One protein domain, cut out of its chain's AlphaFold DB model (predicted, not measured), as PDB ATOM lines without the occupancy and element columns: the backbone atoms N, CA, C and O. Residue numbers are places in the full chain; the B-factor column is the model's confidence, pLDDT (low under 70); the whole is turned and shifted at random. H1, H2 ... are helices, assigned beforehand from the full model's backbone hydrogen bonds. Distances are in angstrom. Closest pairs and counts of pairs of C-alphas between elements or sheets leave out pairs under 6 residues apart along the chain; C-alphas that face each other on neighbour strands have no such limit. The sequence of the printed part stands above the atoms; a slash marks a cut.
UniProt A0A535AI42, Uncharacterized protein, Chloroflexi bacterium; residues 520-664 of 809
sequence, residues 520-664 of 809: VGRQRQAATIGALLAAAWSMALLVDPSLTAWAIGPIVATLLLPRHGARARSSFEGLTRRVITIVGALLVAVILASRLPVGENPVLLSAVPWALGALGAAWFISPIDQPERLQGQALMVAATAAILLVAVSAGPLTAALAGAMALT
ATOM      1  N   VAL A 520     258.578 269.846 212.615       67.88
ATOM      2  CA  VAL A 520     257.379 270.204 211.832       67.88
ATOM      3  C   VAL A 520     256.258 270.627 212.796       67.88
ATOM      4  O   VAL A 520     256.227 270.179 213.943       67.88
ATOM      5  N   GLY A 521     255.335 271.484 212.349       73.06
ATOM      6  CA  GLY A 521     254.193 271.943 213.150       73.06
ATOM      7  C   GLY A 521     254.599 272.790 214.360       73.06
ATOM      8  O   GLY A 521     255.568 273.546 214.292       73.06
ATOM      9  N   ARG A 522     253.894 272.633 215.490       76.44
ATOM     10  CA  ARG A 522     254.122 273.415 216.726       76.44
ATOM     11  C   ARG A 522     255.577 273.392 217.218       76.44
ATOM     12  O   ARG A 522     256.067 274.409 217.693       76.44
ATOM     13  N   GLN A 523     256.296 272.276 217.055       73.88
ATOM     14  CA  GLN A 523     257.725 272.192 217.408       73.88
ATOM     15  C   GLN A 523     258.594 273.124 216.550       73.88
ATOM     16  O   GLN A 523     259.538 273.722 217.060       73.88
ATOM     17  N   ARG A 524     258.241 273.294 215.268       75.81
ATOM     18  CA  ARG A 524     258.921 274.227 214.369       75.81
ATOM     19  C   ARG A 524     258.632 275.675 214.757       75.81
ATOM     20  O   ARG A 524     259.566 276.463 214.790       75.81
ATOM     21  N   GLN A 525     257.388 276.007 215.111       80.50
ATOM     22  CA  GLN A 525     257.031 277.348 215.600       80.50
ATOM     23  C   GLN A 525     257.752 277.694 216.911       80.50
ATOM     24  O   GLN A 525     258.344 278.763 217.015       80.50
ATOM     25  N   ALA A 526     257.792 276.769 217.878       81.31
ATOM     26  CA  ALA A 526     258.550 276.946 219.117       81.31
ATOM     27  C   ALA A 526     260.049 277.185 218.846       81.31
ATOM     28  O   ALA A 526     260.664 278.044 219.470       81.31
ATOM     29  N   ALA A 527     260.625 276.487 217.861       80.44
ATOM     30  CA  ALA A 527     261.999 276.714 217.430       80.44
ATOM     31  C   ALA A 527     262.197 278.072 216.720       80.44
ATOM     32  O   ALA A 527     263.214 278.722 216.936       80.44
ATOM     33  N   THR A 528     261.237 278.565 215.928       82.31
ATOM     34  CA  THR A 528     261.337 279.920 215.346       82.31
ATOM     35  C   THR A 528     261.168 281.026 216.387       82.31
ATOM     36  O   THR A 528     261.851 282.042 216.302       82.31
ATOM     37  N   ILE A 529     260.342 280.804 217.415       85.50
ATOM     38  CA  ILE A 529     260.236 281.693 218.580       85.50
ATOM     39  C   ILE A 529     261.544 281.667 219.389       85.50
ATOM     40  O   ILE A 529     262.024 282.720 219.787       85.50
ATOM     41  N   GLY A 530     262.190 280.506 219.549       83.38
ATOM     42  CA  GLY A 530     263.524 280.404 220.155       83.38
ATOM     43  C   GLY A 530     264.589 281.233 219.424       83.38
ATOM     44  O   GLY A 530     265.377 281.922 220.065       83.38
ATOM     45  N   ALA A 531     264.569 281.252 218.087       83.62
ATOM     46  CA  ALA A 531     265.464 282.100 217.294       83.62
ATOM     47  C   ALA A 531     265.161 283.606 217.459       83.62
ATOM     48  O   ALA A 531     266.087 284.413 217.504       83.62
ATOM     49  N   LEU A 532     263.887 283.988 217.608       85.56
ATOM     50  CA  LEU A 532     263.483 285.368 217.905       85.56
ATOM     51  C   LEU A 532     263.885 285.810 219.318       85.56
ATOM     52  O   LEU A 532     264.418 286.902 219.482       85.56
ATOM     53  N   LEU A 533     263.701 284.951 220.324       85.12
ATOM     54  CA  LEU A 533     264.140 285.206 221.701       85.12
ATOM     55  C   LEU A 533     265.670 285.294 221.799       85.12
ATOM     56  O   LEU A 533     266.186 286.136 222.528       85.12
ATOM     57  N   ALA A 534     266.403 284.490 221.024       83.81
ATOM     58  CA  ALA A 534     267.852 284.627 220.894       83.81
ATOM     59  C   ALA A 534     268.259 285.975 220.277       83.81
ATOM     60  O   ALA A 534     269.169 286.624 220.786       83.81
ATOM     61  N   ALA A 535     267.577 286.428 219.220       82.69
ATOM     62  CA  ALA A 535     267.830 287.747 218.643       82.69
ATOM     63  C   ALA A 535     267.519 288.871 219.647       82.69
ATOM     64  O   ALA A 535     268.350 289.751 219.836       82.69
ATOM     65  N   ALA A 536     266.391 288.792 220.360       82.81
ATOM     66  CA  ALA A 536     266.006 289.740 221.406       82.81
ATOM     67  C   ALA A 536     267.026 289.809 222.557       82.81
ATOM     68  O   ALA A 536     267.350 290.892 223.036       82.81
ATOM     69  N   TRP A 537     267.577 288.664 222.972       83.88
ATOM     70  CA  TRP A 537     268.642 288.602 223.977       83.88
ATOM     71  C   TRP A 537     269.958 289.189 223.438       83.88
ATOM     72  O   TRP A 537     270.648 289.898 224.162       83.88
ATOM     73  N   SER A 538     270.280 288.985 222.154       81.88
ATOM     74  CA  SER A 538     271.386 289.702 221.504       81.88
ATOM     75  C   SER A 538     271.173 291.220 221.551       81.88
ATOM     76  O   SER A 538     272.062 291.931 222.000       81.88
ATOM     77  N   MET A 539     269.992 291.724 221.175       76.00
ATOM     78  CA  MET A 539     269.656 293.161 221.238       76.00
ATOM     79  C   MET A 539     269.859 293.731 222.653       76.00
ATOM     80  O   MET A 539     270.519 294.754 222.818       76.00
ATOM     81  N   ALA A 540     269.369 293.011 223.668       80.81
ATOM     82  CA  ALA A 540     269.477 293.371 225.084       80.81
ATOM     83  C   ALA A 540     270.914 293.411 225.635       80.81
ATOM     84  O   ALA A 540     271.138 293.973 226.704       80.81
ATOM     85  N   LEU A 541     271.867 292.779 224.942       78.38
ATOM     86  CA  LEU A 541     273.292 292.763 225.289       78.38
ATOM     87  C   LEU A 541     274.153 293.636 224.355       78.38
ATOM     88  O   LEU A 541     275.314 293.865 224.677       78.38
ATOM     89  N   LEU A 542     273.618 294.100 223.217       71.19
ATOM     90  CA  LEU A 542     274.290 295.049 222.315       71.19
ATOM     91  C   LEU A 542     274.087 296.504 222.739       71.19
ATOM     92  O   LEU A 542     275.014 297.298 222.598       71.19
ATOM     93  N   VAL A 543     272.870 296.842 223.180       70.75
ATOM     94  CA  VAL A 543     272.441 298.222 223.455       70.75
ATOM     95  C   VAL A 543     271.752 298.296 224.818       70.75
ATOM     96  O   VAL A 543     272.414 298.599 225.802       70.75
ATOM     97  N   ASP A 544     270.458 297.959 224.897       72.69
ATOM     98  CA  ASP A 544     269.651 298.127 226.110       72.69
ATOM     99  C   ASP A 544     268.588 297.023 226.286       72.69
ATOM    100  O   ASP A 544     267.983 296.580 225.301       72.69
ATOM    101  N   PRO A 545     268.251 296.631 227.535       77.62
ATOM    102  CA  PRO A 545     267.168 295.683 227.821       77.62
ATOM    103  C   PRO A 545     265.788 296.122 227.306       77.62
ATOM    104  O   PRO A 545     264.943 295.271 227.013       77.62
ATOM    105  N   SER A 546     265.553 297.430 227.159       73.88
ATOM    106  CA  SER A 546     264.312 298.007 226.615       73.88
ATOM    107  C   SER A 546     264.011 297.531 225.189       73.88
ATOM    108  O   SER A 546     262.847 297.318 224.843       73.88
ATOM    109  N   LEU A 547     265.047 297.269 224.381       75.06
ATOM    110  CA  LEU A 547     264.900 296.809 222.999       75.06
ATOM    111  C   LEU A 547     264.330 295.388 222.887       75.06
ATOM    112  O   LEU A 547     263.910 294.988 221.803       75.06
ATOM    113  N   THR A 548     264.233 294.624 223.983       79.94
ATOM    114  CA  THR A 548     263.532 293.324 223.976       79.94
ATOM    115  C   THR A 548     262.069 293.441 223.534       79.94
ATOM    116  O   THR A 548     261.539 292.498 222.943       79.94
ATOM    117  N   ALA A 549     261.439 294.607 223.725       79.88
ATOM    118  CA  ALA A 549     260.069 294.888 223.299       79.88
ATOM    119  C   ALA A 549     259.852 294.753 221.775       79.88
ATOM    120  O   ALA A 549     258.758 294.382 221.345       79.88
ATOM    121  N   TRP A 550     260.897 294.940 220.953       84.38
ATOM    122  CA  TRP A 550     260.853 294.674 219.506       84.38
ATOM    123  C   TRP A 550     260.424 293.237 219.177       84.38
ATOM    124  O   TRP A 550     259.776 293.007 218.158       84.38
ATOM    125  N   ALA A 551     260.721 292.260 220.040       84.62
ATOM    126  CA  ALA A 551     260.437 290.854 219.766       84.62
ATOM    127  C   ALA A 551     258.935 290.516 219.764       84.62
ATOM    128  O   ALA A 551     258.543 289.498 219.193       84.62
ATOM    129  N   ILE A 552     258.090 291.359 220.369       82.69
ATOM    130  CA  ILE A 552     256.647 291.118 220.520       82.69
ATOM    131  C   ILE A 552     255.978 290.960 219.147       82.69
ATOM    132  O   ILE A 552     255.328 289.946 218.891       82.69
ATOM    133  N   GLY A 553     256.194 291.914 218.236       79.81
ATOM    134  CA  GLY A 553     255.626 291.908 216.883       79.81
ATOM    135  C   GLY A 553     255.938 290.643 216.066       79.81
ATOM    136  O   GLY A 553     255.001 289.951 215.657       79.81
ATOM    137  N   PRO A 554     257.214 290.272 215.843       84.44
ATOM    138  CA  PRO A 554     257.555 289.064 215.099       84.44
ATOM    139  C   PRO A 554     257.198 287.766 215.843       84.44
ATOM    140  O   PRO A 554     256.879 286.777 215.183       84.44
ATOM    141  N   ILE A 555     257.171 287.730 217.183       85.25
ATOM    142  CA  ILE A 555     256.651 286.558 217.912       85.25
ATOM    143  C   ILE A 555     255.161 286.370 217.600       85.25
ATOM    144  O   ILE A 555     254.777 285.279 217.167       85.25
ATOM    145  N   VAL A 556     254.344 287.425 217.708       83.75
ATOM    146  CA  VAL A 556     252.922 287.394 217.316       83.75
ATOM    147  C   VAL A 556     252.769 287.000 215.841       83.75
ATOM    148  O   VAL A 556     251.950 286.135 215.531       83.75
ATOM    149  N   ALA A 557     253.622 287.504 214.943       81.19
ATOM    150  CA  ALA A 557     253.635 287.105 213.533       81.19
ATOM    151  C   ALA A 557     253.850 285.586 213.342       81.19
ATOM    152  O   ALA A 557     253.160 284.951 212.544       81.19
ATOM    153  N   THR A 558     254.757 284.959 214.105       82.38
ATOM    154  CA  THR A 558     254.969 283.495 214.038       82.38
ATOM    155  C   THR A 558     253.861 282.658 214.688       82.38
ATOM    156  O   THR A 558     253.716 281.476 214.355       82.38
ATOM    157  N   LEU A 559     253.065 283.247 215.587       83.56
ATOM    158  CA  LEU A 559     251.886 282.612 216.183       83.56
ATOM    159  C   LEU A 559     250.674 282.670 215.239       83.56
ATOM    160  O   LEU A 559     249.977 281.666 215.094       83.56
ATOM    161  N   LEU A 560     250.478 283.797 214.544       80.44
ATOM    162  CA  LEU A 560     249.398 284.012 213.569       80.44
ATOM    163  C   LEU A 560     249.537 283.189 212.272       80.44
ATOM    164  O   LEU A 560     248.585 283.121 211.500       80.44
ATOM    165  N   LEU A 561     250.675 282.518 212.044       76.00
ATOM    166  CA  LEU A 561     250.921 281.634 210.892       76.00
ATOM    167  C   LEU A 561     251.034 280.140 211.299       76.00
ATOM    168  O   LEU A 561     252.112 279.539 211.192       76.00
ATOM    169  N   PRO A 562     249.946 279.490 211.772       67.56
ATOM    170  CA  PRO A 562     249.966 278.104 212.247       67.56
ATOM    171  C   PRO A 562     250.143 277.081 211.111       67.56
ATOM    172  O   PRO A 562     249.211 276.734 210.379       67.56
ATOM    173  N   ARG A 563     251.350 276.516 210.996       66.12
ATOM    174  CA  ARG A 563     251.659 275.479 209.996       66.12
ATOM    175  C   ARG A 563     251.159 274.107 210.447       66.12
ATOM    176  O   ARG A 563     251.723 273.481 211.345       66.12
ATOM    177  N   HIS A 564     250.122 273.620 209.774       55.28
ATOM    178  CA  HIS A 564     249.608 272.262 209.938       55.28
ATOM    179  C   HIS A 564     250.631 271.221 209.438       55.28
ATOM    180  O   HIS A 564     251.452 271.501 208.567       55.28
ATOM    181  N   GLY A 565     250.638 270.028 210.042       48.94
ATOM    182  CA  GLY A 565     251.810 269.136 210.122       48.94
ATOM    183  C   GLY A 565     252.289 268.415 208.848       48.94
ATOM    184  O   GLY A 565     252.985 267.404 208.963       48.94
ATOM    185  N   ALA A 566     251.933 268.877 207.651       48.00
ATOM    186  CA  ALA A 566     252.316 268.235 206.397       48.00
ATOM    187  C   ALA A 566     253.808 268.442 206.066       48.00
ATOM    188  O   ALA A 566     254.328 269.556 206.086       48.00
ATOM    189  N   ARG A 567     254.506 267.362 205.690       48.00
ATOM    190  CA  ARG A 567     255.803 267.461 204.998       48.00
ATOM    191  C   ARG A 567     255.560 267.537 203.497       48.00
ATOM    192  O   ARG A 567     255.266 266.512 202.881       48.00
ATOM    193  N   ALA A 568     255.744 268.714 202.903       48.75
ATOM    194  CA  ALA A 568     255.784 268.845 201.451       48.75
ATOM    195  C   ALA A 568     256.859 267.920 200.848       48.75
ATOM    196  O   ALA A 568     257.982 267.818 201.360       48.75
ATOM    197  N   ARG A 569     256.524 267.246 199.741       41.03
ATOM    198  CA  ARG A 569     257.427 266.338 199.014       41.03
ATOM    199  C   ARG A 569     258.429 267.134 198.165       41.03
ATOM    200  O   ARG A 569     258.358 267.122 196.942       41.03
ATOM    201  N   SER A 570     259.345 267.844 198.820       45.53
ATOM    202  CA  SER A 570     260.394 268.616 198.140       45.53
ATOM    203  C   SER A 570     261.287 267.724 197.267       45.53
ATOM    204  O   SER A 570     261.719 266.643 197.677       45.53
ATOM    205  N   SER A 571     261.563 268.185 196.045       48.28
ATOM    206  CA  SER A 571     262.511 267.540 195.137       48.28
ATOM    207  C   SER A 571     263.952 267.718 195.632       48.28
ATOM    208  O   SER A 571     264.258 268.625 196.413       48.28
ATOM    209  N   PHE A 572     264.860 266.863 195.147       38.91
ATOM    210  CA  PHE A 572     266.305 266.975 195.400       38.91
ATOM    211  C   PHE A 572     266.816 268.395 195.119       38.91
ATOM    212  O   PHE A 572     267.540 268.959 195.935       38.91
ATOM    213  N   GLU A 573     266.391 268.951 193.984       43.69
ATOM    214  CA  GLU A 573     266.801 270.246 193.450       43.69
ATOM    215  C   GLU A 573     266.318 271.413 194.319       43.69
ATOM    216  O   GLU A 573     267.118 272.265 194.715       43.69
ATOM    217  N   GLY A 574     265.034 271.402 194.702       49.81
ATOM    218  CA  GLY A 574     264.470 272.387 195.624       49.81
ATOM    219  C   GLY A 574     265.182 272.375 196.977       49.81
ATOM    220  O   GLY A 574     265.466 273.433 197.534       49.81
ATOM    221  N   LEU A 575     265.561 271.192 197.474       54.12
ATOM    222  CA  LEU A 575     266.307 271.061 198.724       54.12
ATOM    223  C   LEU A 575     267.766 271.537 198.578       54.12
ATOM    224  O   LEU A 575     268.238 272.272 199.443       54.12
ATOM    225  N   THR A 576     268.477 271.209 197.488       50.75
ATOM    226  CA  THR A 576     269.830 271.754 197.238       50.75
ATOM    227  C   THR A 576     269.827 273.269 197.120       50.75
ATOM    228  O   THR A 576     270.621 273.919 197.793       50.75
ATOM    229  N   ARG A 577     268.912 273.831 196.321       63.50
ATOM    230  CA  ARG A 577     268.779 275.277 196.133       63.50
ATOM    231  C   ARG A 577     268.550 275.972 197.471       63.50
ATOM    232  O   ARG A 577     269.198 276.972 197.744       63.50
ATOM    233  N   ARG A 578     267.696 275.393 198.319       67.12
ATOM    234  CA  ARG A 578     267.376 275.912 199.651       67.12
ATOM    235  C   ARG A 578     268.550 275.847 200.629       67.12
ATOM    236  O   ARG A 578     268.779 276.799 201.360       67.12
ATOM    237  N   VAL A 579     269.329 274.763 200.642       65.12
ATOM    238  CA  VAL A 579     270.554 274.705 201.467       65.12
ATOM    239  C   VAL A 579     271.574 275.745 200.994       65.12
ATOM    240  O   VAL A 579     272.169 276.422 201.826       65.12
ATOM    241  N   ILE A 580     271.732 275.926 199.679       66.38
ATOM    242  CA  ILE A 580     272.647 276.920 199.102       66.38
ATOM    243  C   ILE A 580     272.201 278.355 199.434       66.38
ATOM    244  O   ILE A 580     273.041 279.154 199.837       66.38
ATOM    245  N   THR A 581     270.907 278.687 199.341       69.06
ATOM    246  CA  THR A 581     270.405 280.027 199.710       69.06
ATOM    247  C   THR A 581     270.552 280.310 201.204       69.06
ATOM    248  O   THR A 581     270.956 281.412 201.553       69.06
ATOM    249  N   ILE A 582     270.300 279.333 202.086       71.81
ATOM    250  CA  ILE A 582     270.513 279.488 203.538       71.81
ATOM    251  C   ILE A 582     271.998 279.706 203.856       71.81
ATOM    252  O   ILE A 582     272.336 280.647 204.568       71.81
ATOM    253  N   VAL A 583     272.887 278.849 203.341       68.81
ATOM    254  CA  VAL A 583     274.331 278.937 203.619       68.81
ATOM    255  C   VAL A 583     274.919 280.220 203.037       68.81
ATOM    256  O   VAL A 583     275.666 280.902 203.731       68.81
ATOM    257  N   GLY A 584     274.534 280.597 201.813       66.44
ATOM    258  CA  GLY A 584     274.943 281.859 201.196       66.44
ATOM    259  C   GLY A 584     274.459 283.081 201.979       66.44
ATOM    260  O   GLY A 584     275.263 283.951 202.293       66.44
ATOM    261  N   ALA A 585     273.179 283.126 202.363       69.06
ATOM    262  CA  ALA A 585     272.627 284.245 203.127       69.06
ATOM    263  C   ALA A 585     273.265 284.372 204.522       69.06
ATOM    264  O   ALA A 585     273.592 285.479 204.938       69.06
ATOM    265  N   LEU A 586     273.494 283.258 205.231       70.88
ATOM    266  CA  LEU A 586     274.179 283.271 206.529       70.88
ATOM    267  C   LEU A 586     275.651 283.688 206.401       70.88
ATOM    268  O   LEU A 586     276.135 284.449 207.233       70.88
ATOM    269  N   LEU A 587     276.354 283.240 205.359       67.88
ATOM    270  CA  LEU A 587     277.743 283.631 205.110       67.88
ATOM    271  C   LEU A 587     277.849 285.128 204.767       67.88
ATOM    272  O   LEU A 587     278.711 285.812 205.311       67.88
ATOM    273  N   VAL A 588     276.920 285.665 203.968       68.25
ATOM    274  CA  VAL A 588     276.798 287.113 203.713       68.25
ATOM    275  C   VAL A 588     276.475 287.888 204.998       68.25
ATOM    276  O   VAL A 588     277.121 288.895 205.266       68.25
ATOM    277  N   ALA A 589     275.547 287.409 205.831       66.94
ATOM    278  CA  ALA A 589     275.221 288.033 207.117       66.94
ATOM    279  C   ALA A 589     276.409 288.072 208.091       66.94
ATOM    280  O   ALA A 589     276.598 289.068 208.784       66.94
ATOM    281  N   VAL A 590     277.235 287.022 208.130       64.88
ATOM    282  CA  VAL A 590     278.442 286.998 208.969       64.88
ATOM    283  C   VAL A 590     279.542 287.902 208.402       64.88
ATOM    284  O   VAL A 590     280.209 288.586 209.175       64.88
ATOM    285  N   ILE A 591     279.693 287.990 207.073       63.84
ATOM    286  CA  ILE A 591     280.590 288.971 206.439       63.84
ATOM    287  C   ILE A 591     280.144 290.401 206.779       63.84
ATOM    288  O   ILE A 591     280.974 291.193 207.223       63.84
ATOM    289  N   LEU A 592     278.850 290.714 206.664       63.09
ATOM    290  CA  LEU A 592     278.289 292.015 207.048       63.09
ATOM    291  C   LEU A 592     278.548 292.319 208.531       63.09
ATOM    292  O   LEU A 592     279.123 293.357 208.838       63.09
ATOM    293  N   ALA A 593     278.251 291.386 209.441       63.81
ATOM    294  CA  ALA A 593     278.511 291.548 210.875       63.81
ATOM    295  C   ALA A 593     280.008 291.682 211.236       63.81
ATOM    296  O   ALA A 593     280.336 292.264 212.269       63.81
ATOM    297  N   SER A 594     280.918 291.163 210.401       58.38
ATOM    298  CA  SER A 594     282.373 291.337 210.560       58.38
ATOM    299  C   SER A 594     282.919 292.648 209.974       58.38
ATOM    300  O   SER A 594     284.020 293.056 210.330       58.38
ATOM    301  N   ARG A 595     282.168 293.306 209.079       58.94
ATOM    302  CA  ARG A 595     282.533 294.589 208.450       58.94
ATOM    303  C   ARG A 595     281.805 295.790 209.057       58.94
ATOM    304  O   ARG A 595     282.303 296.902 208.946       58.94
ATOM    305  N   LEU A 596     280.670 295.555 209.712       57.22
ATOM    306  CA  LEU A 596     279.863 296.534 210.442       57.22
ATOM    307  C   LEU A 596     279.719 296.086 211.915       57.22
ATOM    308  O   LEU A 596     278.645 295.623 212.316       57.22
ATOM    309  N   PRO A 597     280.803 296.136 212.717       51.81
ATOM    310  CA  PRO A 597     280.751 295.805 214.138       51.81
ATOM    311  C   PRO A 597     279.918 296.831 214.919       51.81
ATOM    312  O   PRO A 597     279.989 298.036 214.685       51.81
ATOM    313  N   VAL A 598     279.129 296.340 215.872       53.50
ATOM    314  CA  VAL A 598     278.229 297.147 216.708       53.50
ATOM    315  C   VAL A 598     278.962 297.518 217.997       53.50
ATOM    316  O   VAL A 598     278.865 296.818 219.009       53.50
ATOM    317  N   GLY A 599     279.759 298.585 217.933       52.97
ATOM    318  CA  GLY A 599     280.692 298.950 219.002       52.97
ATOM    319  C   GLY A 599     281.737 297.855 219.259       52.97
ATOM    320  O   GLY A 599     282.041 297.049 218.381       52.97
ATOM    321  N   GLU A 600     282.256 297.785 220.485       54.19
ATOM    322  CA  GLU A 600     283.257 296.784 220.905       54.19
ATOM    323  C   GLU A 600     282.673 295.368 221.130       54.19
ATOM    324  O   GLU A 600     283.361 294.454 221.599       54.19
ATOM    325  N   ASN A 601     281.389 295.157 220.817       59.75
ATOM    326  CA  ASN A 601     280.700 293.899 221.084       59.75
ATOM    327  C   ASN A 601     281.220 292.745 220.208       59.75
ATOM    328  O   ASN A 601     281.559 292.932 219.036       59.75
ATOM    329  N   PRO A 602     281.248 291.501 220.727       62.47
ATOM    330  CA  PRO A 602     281.766 290.368 219.974       62.47
ATOM    331  C   PRO A 602     280.917 290.077 218.731       62.47
ATOM    332  O   PRO A 602     279.698 289.945 218.813       62.47
ATOM    333  N   VAL A 603     281.582 289.856 217.593       63.31
ATOM    334  CA  VAL A 603     280.957 289.651 216.268       63.31
ATOM    335  C   VAL A 603     279.887 288.546 216.249       63.31
ATOM    336  O   VAL A 603     278.923 288.630 215.499       63.31
ATOM    337  N   LEU A 604     279.998 287.509 217.089       61.19
ATOM    338  CA  LEU A 604     278.970 286.458 217.197       61.19
ATOM    339  C   LEU A 604     277.627 286.962 217.758       61.19
ATOM    340  O   LEU A 604     276.594 286.360 217.483       61.19
ATOM    341  N   LEU A 605     277.648 288.041 218.540       67.50
ATOM    342  CA  LEU A 605     276.493 288.648 219.200       67.50
ATOM    343  C   LEU A 605     275.856 289.709 218.282       67.50
ATOM    344  O   LEU A 605     274.632 289.713 218.125       67.50
ATOM    345  N   SER A 606     276.675 290.505 217.574       67.44
ATOM    346  CA  SER A 606     276.209 291.395 216.492       67.44
ATOM    347  C   SER A 606     275.692 290.631 215.266       67.44
ATOM    348  O   SER A 606     274.818 291.128 214.562       67.44
ATOM    349  N   ALA A 607     276.158 289.402 215.020       70.00
ATOM    350  CA  ALA A 607     275.698 288.578 213.904       70.00
ATOM    351  C   ALA A 607     274.270 288.026 214.058       70.00
ATOM    352  O   ALA A 607     273.695 287.607 213.055       70.00
ATOM    353  N   VAL A 608     273.667 288.001 215.257       77.19
ATOM    354  CA  VAL A 608     272.345 287.363 215.448       77.19
ATOM    355  C   VAL A 608     271.206 288.124 214.737       77.19
ATOM    356  O   VAL A 608     270.448 287.466 214.018       77.19
ATOM    357  N   PRO A 609     271.090 289.470 214.813       74.75
ATOM    358  CA  PRO A 609     270.147 290.233 213.984       74.75
ATOM    359  C   PRO A 609     270.344 290.020 212.473       74.75
ATOM    360  O   PRO A 609     269.382 289.727 211.760       74.75
ATOM    361  N   TRP A 610     271.590 290.067 211.983       75.19
ATOM    362  CA  TRP A 610     271.907 289.810 210.570       75.19
ATOM    363  C   TRP A 610     271.534 288.380 210.140       75.19
ATOM    364  O   TRP A 610     270.970 288.178 209.064       75.19
ATOM    365  N   ALA A 611     271.785 287.380 210.990       79.38
ATOM    366  CA  ALA A 611     271.423 285.986 210.738       79.38
ATOM    367  C   ALA A 611     269.900 285.758 210.730       79.38
ATOM    368  O   ALA A 611     269.414 284.892 209.997       79.38
ATOM    369  N   LEU A 612     269.130 286.546 211.490       82.38
ATOM    370  CA  LEU A 612     267.666 286.536 211.445       82.38
ATOM    371  C   LEU A 612     267.137 287.120 210.122       82.38
ATOM    372  O   LEU A 612     266.232 286.540 209.519       82.38
ATOM    373  N   GLY A 613     267.768 288.182 209.610       77.75
ATOM    374  CA  GLY A 613     267.479 288.729 208.278       77.75
ATOM    375  C   GLY A 613     267.815 287.749 207.153       77.75
ATOM    376  O   GLY A 613     266.993 287.509 206.269       77.75
ATOM    377  N   ALA A 614     268.977 287.093 207.233       79.25
ATOM    378  CA  ALA A 614     269.368 286.022 206.317       79.25
ATOM    379  C   ALA A 614     268.401 284.827 206.339       79.25
ATOM    380  O   ALA A 614     268.112 284.249 205.289       79.25
ATOM    381  N   LEU A 615     267.870 284.464 207.511       81.19
ATOM    382  CA  LEU A 615     266.856 283.418 207.637       81.19
ATOM    383  C   LEU A 615     265.550 283.811 206.935       81.19
ATOM    384  O   LEU A 615     265.003 283.005 206.177       81.19
ATOM    385  N   GLY A 616     265.092 285.051 207.139       80.31
ATOM    386  CA  GLY A 616     263.934 285.610 206.444       80.31
ATOM    387  C   GLY A 616     264.115 285.601 204.925       80.31
ATOM    388  O   GLY A 616     263.300 285.022 204.205       80.31
ATOM    389  N   ALA A 617     265.248 286.123 204.443       76.12
ATOM    390  CA  ALA A 617     265.603 286.142 203.027       76.12
ATOM    391  C   ALA A 617     265.686 284.731 202.415       76.12
ATOM    392  O   ALA A 617     265.187 284.503 201.315       76.12
ATOM    393  N   ALA A 618     266.244 283.744 203.122       76.06
ATOM    394  CA  ALA A 618     266.308 282.366 202.631       76.06
ATOM    395  C   ALA A 618     264.920 281.698 202.526       76.06
ATOM    396  O   ALA A 618     264.675 280.911 201.602       76.06
ATOM    397  N   TRP A 619     263.990 282.017 203.434       79.06
ATOM    398  CA  TRP A 619     262.591 281.572 203.350       79.06
ATOM    399  C   TRP A 619     261.799 282.313 202.273       79.06
ATOM    400  O   TRP A 619     260.964 281.695 201.622       79.06
ATOM    401  N   PHE A 620     262.116 283.579 202.019       77.88
ATOM    402  CA  PHE A 620     261.523 284.385 200.955       77.88
ATOM    403  C   PHE A 620     261.985 283.964 199.545       77.88
ATOM    404  O   PHE A 620     261.170 283.788 198.642       77.88
ATOM    405  N   ILE A 621     263.288 283.723 199.357       74.06
ATOM    406  CA  ILE A 621     263.892 283.297 198.078       74.06
ATOM    407  C   ILE A 621     263.576 281.822 197.760       74.06
ATOM    408  O   ILE A 621     263.557 281.419 196.593       74.06
ATOM    409  N   SER A 622     263.339 281.005 198.791       70.81
ATOM    410  CA  SER A 622     263.021 279.577 198.665       70.81
ATOM    411  C   SER A 622     262.013 279.100 199.730       70.81
ATOM    412  O   SER A 622     262.389 278.373 200.661       70.81
ATOM    413  N   PRO A 623     260.729 279.487 199.613       73.25
ATOM    414  CA  PRO A 623     259.657 278.985 200.469       73.25
ATOM    415  C   PRO A 623     259.298 277.539 200.100       73.25
ATOM    416  O   PRO A 623     259.451 277.125 198.951       73.25
ATOM    417  N   ILE A 624     258.800 276.768 201.070       66.44
ATOM    418  CA  ILE A 624     258.084 275.512 200.797       66.44
ATOM    419  C   ILE A 624     256.611 275.818 200.484       66.44
ATOM    420  O   ILE A 624     256.063 275.290 199.522       66.44
ATOM    421  N   ASP A 625     255.998 276.692 201.290       71.25
ATOM    422  CA  ASP A 625     254.570 277.025 201.268       71.25
ATOM    423  C   ASP A 625     254.384 278.555 201.376       71.25
ATOM    424  O   ASP A 625     255.244 279.238 201.936       71.25
ATOM    425  N   GLN A 626     253.243 279.103 200.939       73.31
ATOM    426  CA  GLN A 626     252.929 280.541 201.070       73.31
ATOM    427  C   GLN A 626     253.079 281.114 202.504       73.31
ATOM    428  O   GLN A 626     253.743 282.145 202.632       73.31
ATOM    429  N   PRO A 627     252.616 280.467 203.601       76.25
ATOM    430  CA  PRO A 627     252.866 280.977 204.957       76.25
ATOM    431  C   PRO A 627     254.357 281.038 205.335       76.25
ATOM    432  O   PRO A 627     254.718 281.748 206.265       76.25
ATOM    433  N   GLU A 628     255.250 280.340 204.627       76.12
ATOM    434  CA  GLU A 628     256.699 280.483 204.816       76.12
ATOM    435  C   GLU A 628     257.286 281.685 204.074       76.12
ATOM    436  O   GLU A 628     258.251 282.268 204.558       76.12
ATOM    437  N   ARG A 629     256.694 282.080 202.939       78.06
ATOM    438  CA  ARG A 629     257.039 283.327 202.241       78.06
ATOM    439  C   ARG A 629     256.640 284.533 203.096       78.06
ATOM    440  O   ARG A 629     257.487 285.394 203.320       78.06
ATOM    441  N   LEU A 630     255.432 284.518 203.676       77.31
ATOM    442  CA  LEU A 630     254.997 285.509 204.672       77.31
ATOM    443  C   LEU A 630     255.906 285.530 205.908       77.31
ATOM    444  O   LEU A 630     256.365 286.593 206.315       77.31
ATOM    445  N   GLN A 631     256.209 284.364 206.494       81.81
ATOM    446  CA  GLN A 631     257.114 284.280 207.647       81.81
ATOM    447  C   GLN A 631     258.530 284.780 207.292       81.81
ATOM    448  O   GLN A 631     259.199 285.375 208.133       81.81
ATOM    449  N   GLY A 632     258.973 284.580 206.045       80.50
ATOM    450  CA  GLY A 632     260.210 285.140 205.503       80.50
ATOM    451  C   GLY A 632     260.194 286.668 205.448       80.50
ATOM    452  O   GLY A 632     261.081 287.298 206.021       80.50
ATOM    453  N   GLN A 633     259.158 287.265 204.843       76.81
ATOM    454  CA  GLN A 633     258.960 288.722 204.800       76.81
ATOM    455  C   GLN A 633     258.877 289.327 206.211       76.81
ATOM    456  O   GLN A 633     259.550 290.315 206.491       76.81
ATOM    457  N   ALA A 634     258.125 288.706 207.126       80.50
ATOM    458  CA  ALA A 634     258.005 289.154 208.514       80.50
ATOM    459  C   ALA A 634     259.363 289.170 209.238       80.50
ATOM    460  O   ALA A 634     259.686 290.148 209.911       80.50
ATOM    461  N   LEU A 635     260.196 288.134 209.058       82.94
ATOM    462  CA  LEU A 635     261.563 288.115 209.596       82.94
ATOM    463  C   LEU A 635     262.493 289.128 208.909       82.94
ATOM    464  O   LEU A 635     263.375 289.658 209.576       82.94
ATOM    465  N   MET A 636     262.308 289.430 207.620       76.19
ATOM    466  CA  MET A 636     263.080 290.476 206.933       76.19
ATOM    467  C   MET A 636     262.751 291.870 207.483       76.19
ATOM    468  O   MET A 636     263.669 292.587 207.872       76.19
ATOM    469  N   VAL A 637     261.464 292.229 207.603       75.69
ATOM    470  CA  VAL A 637     261.039 293.506 208.218       75.69
ATOM    471  C   VAL A 637     261.535 293.600 209.664       75.69
ATOM    472  O   VAL A 637     262.108 294.617 210.054       75.69
ATOM    473  N   ALA A 638     261.391 292.519 210.439       78.94
ATOM    474  CA  ALA A 638     261.878 292.459 211.814       78.94
ATOM    475  C   ALA A 638     263.401 292.654 211.902       78.94
ATOM    476  O   ALA A 638     263.860 293.435 212.731       78.94
ATOM    477  N   ALA A 639     264.192 291.986 211.055       77.88
ATOM    478  CA  ALA A 639     265.648 292.115 211.052       77.88
ATOM    479  C   ALA A 639     266.116 293.519 210.656       77.88
ATOM    480  O   ALA A 639     267.015 294.053 211.299       77.88
ATOM    481  N   THR A 640     265.480 294.139 209.655       71.31
ATOM    482  CA  THR A 640     265.735 295.542 209.302       71.31
ATOM    483  C   THR A 640     265.474 296.444 210.507       71.31
ATOM    484  O   THR A 640     266.362 297.194 210.902       71.31
ATOM    485  N   ALA A 641     264.316 296.308 211.166       70.31
ATOM    486  CA  ALA A 641     264.007 297.038 212.398       70.31
ATOM    487  C   ALA A 641     265.047 296.798 213.513       70.31
ATOM    488  O   ALA A 641     265.474 297.752 214.155       70.31
ATOM    489  N   ALA A 642     265.511 295.561 213.710       72.38
ATOM    490  CA  ALA A 642     266.536 295.237 214.703       72.38
ATOM    491  C   ALA A 642     267.883 295.922 214.408       72.38
ATOM    492  O   ALA A 642     268.476 296.517 215.300       72.38
ATOM    493  N   ILE A 643     268.350 295.885 213.157       71.31
ATOM    494  CA  ILE A 643     269.617 296.513 212.744       71.31
ATOM    495  C   ILE A 643     269.554 298.045 212.906       71.31
ATOM    496  O   ILE A 643     270.542 298.662 213.295       71.31
ATOM    497  N   LEU A 644     268.385 298.657 212.684       66.75
ATOM    498  CA  LEU A 644     268.159 300.097 212.863       66.75
ATOM    499  C   LEU A 644     268.112 300.518 214.339       66.75
ATOM    500  O   LEU A 644     268.783 301.472 214.717       66.75
ATOM    501  N   LEU A 645     267.371 299.786 215.180       68.44
ATOM    502  CA  LEU A 645     267.317 299.995 216.638       68.44
ATOM    503  C   LEU A 645     268.676 299.765 217.325       68.44
ATOM    504  O   LEU A 645     268.873 300.163 218.466       68.44
ATOM    505  N   VAL A 646     269.609 299.107 216.634       65.94
ATOM    506  CA  VAL A 646     271.000 298.927 217.064       65.94
ATOM    507  C   VAL A 646     271.906 300.096 216.644       65.94
ATOM    508  O   VAL A 646     272.939 300.320 217.268       65.94
ATOM    509  N   ALA A 647     271.520 300.864 215.621       60.91
ATOM    510  CA  ALA A 647     272.240 302.055 215.157       60.91
ATOM    511  C   ALA A 647     271.692 303.376 215.738       60.91
ATOM    512  O   ALA A 647     272.349 304.410 215.628       60.91
ATOM    513  N   VAL A 648     270.495 303.361 216.336       60.50
ATOM    514  CA  VAL A 648     269.805 304.541 216.880       60.50
ATOM    515  C   VAL A 648     269.285 304.232 218.280       60.50
ATOM    516  O   VAL A 648     268.511 303.294 218.457       60.50
ATOM    517  N   SER A 649     269.658 305.051 219.266       57.59
ATOM    518  CA  SER A 649     269.135 304.967 220.635       57.59
ATOM    519  C   SER A 649     267.616 305.168 220.643       57.59
ATOM    520  O   SER A 649     267.131 306.265 220.357       57.59
ATOM    521  N   ALA A 650     266.874 304.110 220.966       63.06
ATOM    522  CA  ALA A 650     265.419 304.065 220.900       63.06
ATOM    523  C   ALA A 650     264.834 303.493 222.198       63.06
ATOM    524  O   ALA A 650     265.372 302.543 222.769       63.06
ATOM    525  N   GLY A 651     263.721 304.062 222.663       68.94
ATOM    526  CA  GLY A 651     263.026 303.569 223.847       68.94
ATOM    527  C   GLY A 651     262.155 302.333 223.571       68.94
ATOM    528  O   GLY A 651     262.065 301.842 222.439       68.94
ATOM    529  N   PRO A 652     261.499 301.797 224.617       72.44
ATOM    530  CA  PRO A 652     260.749 300.548 224.522       72.44
ATOM    531  C   PRO A 652     259.511 300.649 223.619       72.44
ATOM    532  O   PRO A 652     259.156 299.649 222.995       72.44
ATOM    533  N   LEU A 653     258.865 301.819 223.499       71.19
ATOM    534  CA  LEU A 653     257.703 301.983 222.614       71.19
ATOM    535  C   LEU A 653     258.143 302.088 221.150       71.19
ATOM    536  O   LEU A 653     257.562 301.414 220.302       71.19
ATOM    537  N   THR A 654     259.210 302.838 220.851       67.25
ATOM    538  CA  THR A 654     259.813 302.867 219.508       67.25
ATOM    539  C   THR A 654     260.261 301.467 219.083       67.25
ATOM    540  O   THR A 654     259.957 301.035 217.968       67.25
ATOM    541  N   ALA A 655     260.903 300.710 219.981       71.69
ATOM    542  CA  ALA A 655     261.288 299.323 219.730       71.69
ATOM    543  C   ALA A 655     260.071 298.414 219.476       71.69
ATOM    544  O   ALA A 655     260.056 297.675 218.488       71.69
ATOM    545  N   ALA A 656     259.029 298.495 220.313       75.19
ATOM    546  CA  ALA A 656     257.798 297.722 220.150       75.19
ATOM    547  C   ALA A 656     257.076 298.028 218.826       75.19
ATOM    548  O   ALA A 656     256.658 297.101 218.132       75.19
ATOM    549  N   LEU A 657     256.968 299.305 218.439       70.31
ATOM    550  CA  LEU A 657     256.343 299.736 217.182       70.31
ATOM    551  C   LEU A 657     257.150 299.289 215.956       70.31
ATOM    552  O   LEU A 657     256.577 298.751 215.008       70.31
ATOM    553  N   ALA A 658     258.477 299.437 215.986       68.81
ATOM    554  CA  ALA A 658     259.354 298.943 214.925       68.81
ATOM    555  C   ALA A 658     259.282 297.408 214.790       68.81
ATOM    556  O   ALA A 658     259.281 296.883 213.677       68.81
ATOM    557  N   GLY A 659     259.144 296.687 215.907       72.00
ATOM    558  CA  GLY A 659     258.864 295.249 215.926       72.00
ATOM    559  C   GLY A 659     257.482 294.890 215.369       72.00
ATOM    560  O   GLY A 659     257.349 293.939 214.597       72.00
ATOM    561  N   ALA A 660     256.445 295.664 215.705       77.19
ATOM    562  CA  ALA A 660     255.071 295.456 215.240       77.19
ATOM    563  C   ALA A 660     254.927 295.553 213.710       77.19
ATOM    564  O   ALA A 660     254.064 294.880 213.144       77.19
ATOM    565  N   MET A 661     255.816 296.279 213.017       72.44
ATOM    566  CA  MET A 661     255.863 296.303 211.545       72.44
ATOM    567  C   MET A 661     256.053 294.906 210.923       72.44
ATOM    568  O   MET A 661     255.624 294.681 209.792       72.44
ATOM    569  N   ALA A 662     256.588 293.922 211.658       77.00
ATOM    570  CA  ALA A 662     256.666 292.526 211.214       77.00
ATOM    571  C   ALA A 662     255.291 291.851 210.988       77.00
ATOM    572  O   ALA A 662     255.225 290.793 210.364       77.00
ATOM    573  N   LEU A 663     254.190 292.451 211.465       74.62
ATOM    574  CA  LEU A 663     252.815 291.989 211.228       74.62
ATOM    575  C   LEU A 663     252.251 292.436 209.868       74.62
ATOM    576  O   LEU A 663     251.280 291.849 209.390       74.62
ATOM    577  N   THR A 664     252.861 293.434 209.218       69.00
ATOM    578  CA  THR A 664     252.369 294.015 207.952       69.00
ATOM    579  C   THR A 664     252.170 293.016 206.793       69.00
ATOM    580  O   THR A 664     251.143 293.142 206.123       69.00
TER     581      THR A 664
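This is residues 520 to 664 of the 809 residues of an uncharacterized protein of Chloroflexi bacterium (UniProt A0A535AI42). Five helices, H1, H2, H4, H5 and H6, run to and fro in a bundle with H5 as its hub, and H3, the longest, packs on H4 at one side. The link of residues 561 to 571 passes one end of the bundle from H2 to H3. The printed part has 145 residues with six named helices, H1 to H6 in chain order, and no named strand: all helix. It is compact, with a radius of gyration of the C-alphas of 15.1 A and spans of 45 by 31 by 22 A.

H1, residues 522 to 542, and H2, residues 545 to 560, touch as a hairpin at a shallow tilt of 18 degrees, the closest C-alphas, of Ala 536 and Thr 548, 5.1 A apart. H3, residues 572 to 595, touches H4, residues 603 to 621, as a hairpin at a shallow tilt of 33 degrees, only just short of steep; the closest C-alphas, of Ala 585 and Ala 614, are 4.9 A apart. H3 is apart from H1 and H2. H4 touches H1 with residues 605 to 612 alone, the closest C-alphas being those of Ala 535 and Val 608, 5.5 A. H5, residues 626 to 647, touches H4 as a hairpin, with C-alphas 616 and 632 closest at 3.9 A. H6, residues 652 to 664, touches H2, the same way at 20 degrees, with C-alphas 553 and 660 closest at 3.9 A. Every O i to N i+4 pair is within hydrogen-bond range in H1, H3 and H5, against 6 of 12 in H2, 12 of 15 in H4 and 6 of 9 in H6.

H1 begins at C-alpha 522 (254.122, 273.415, 216.726) and H6 ends at C-alpha 664 (252.369, 294.015, 207.952). H3 is 34.6 A long, H5 32.2 A and H1 30.1 A. H4 has a kink of 39 degrees near residue 610.

The printed part has no cut. The link from H2 to H3 is long. Mean pLDDT of the printed part is 70.9, with residues 562 to 581 and 587 to 606 among those under 70.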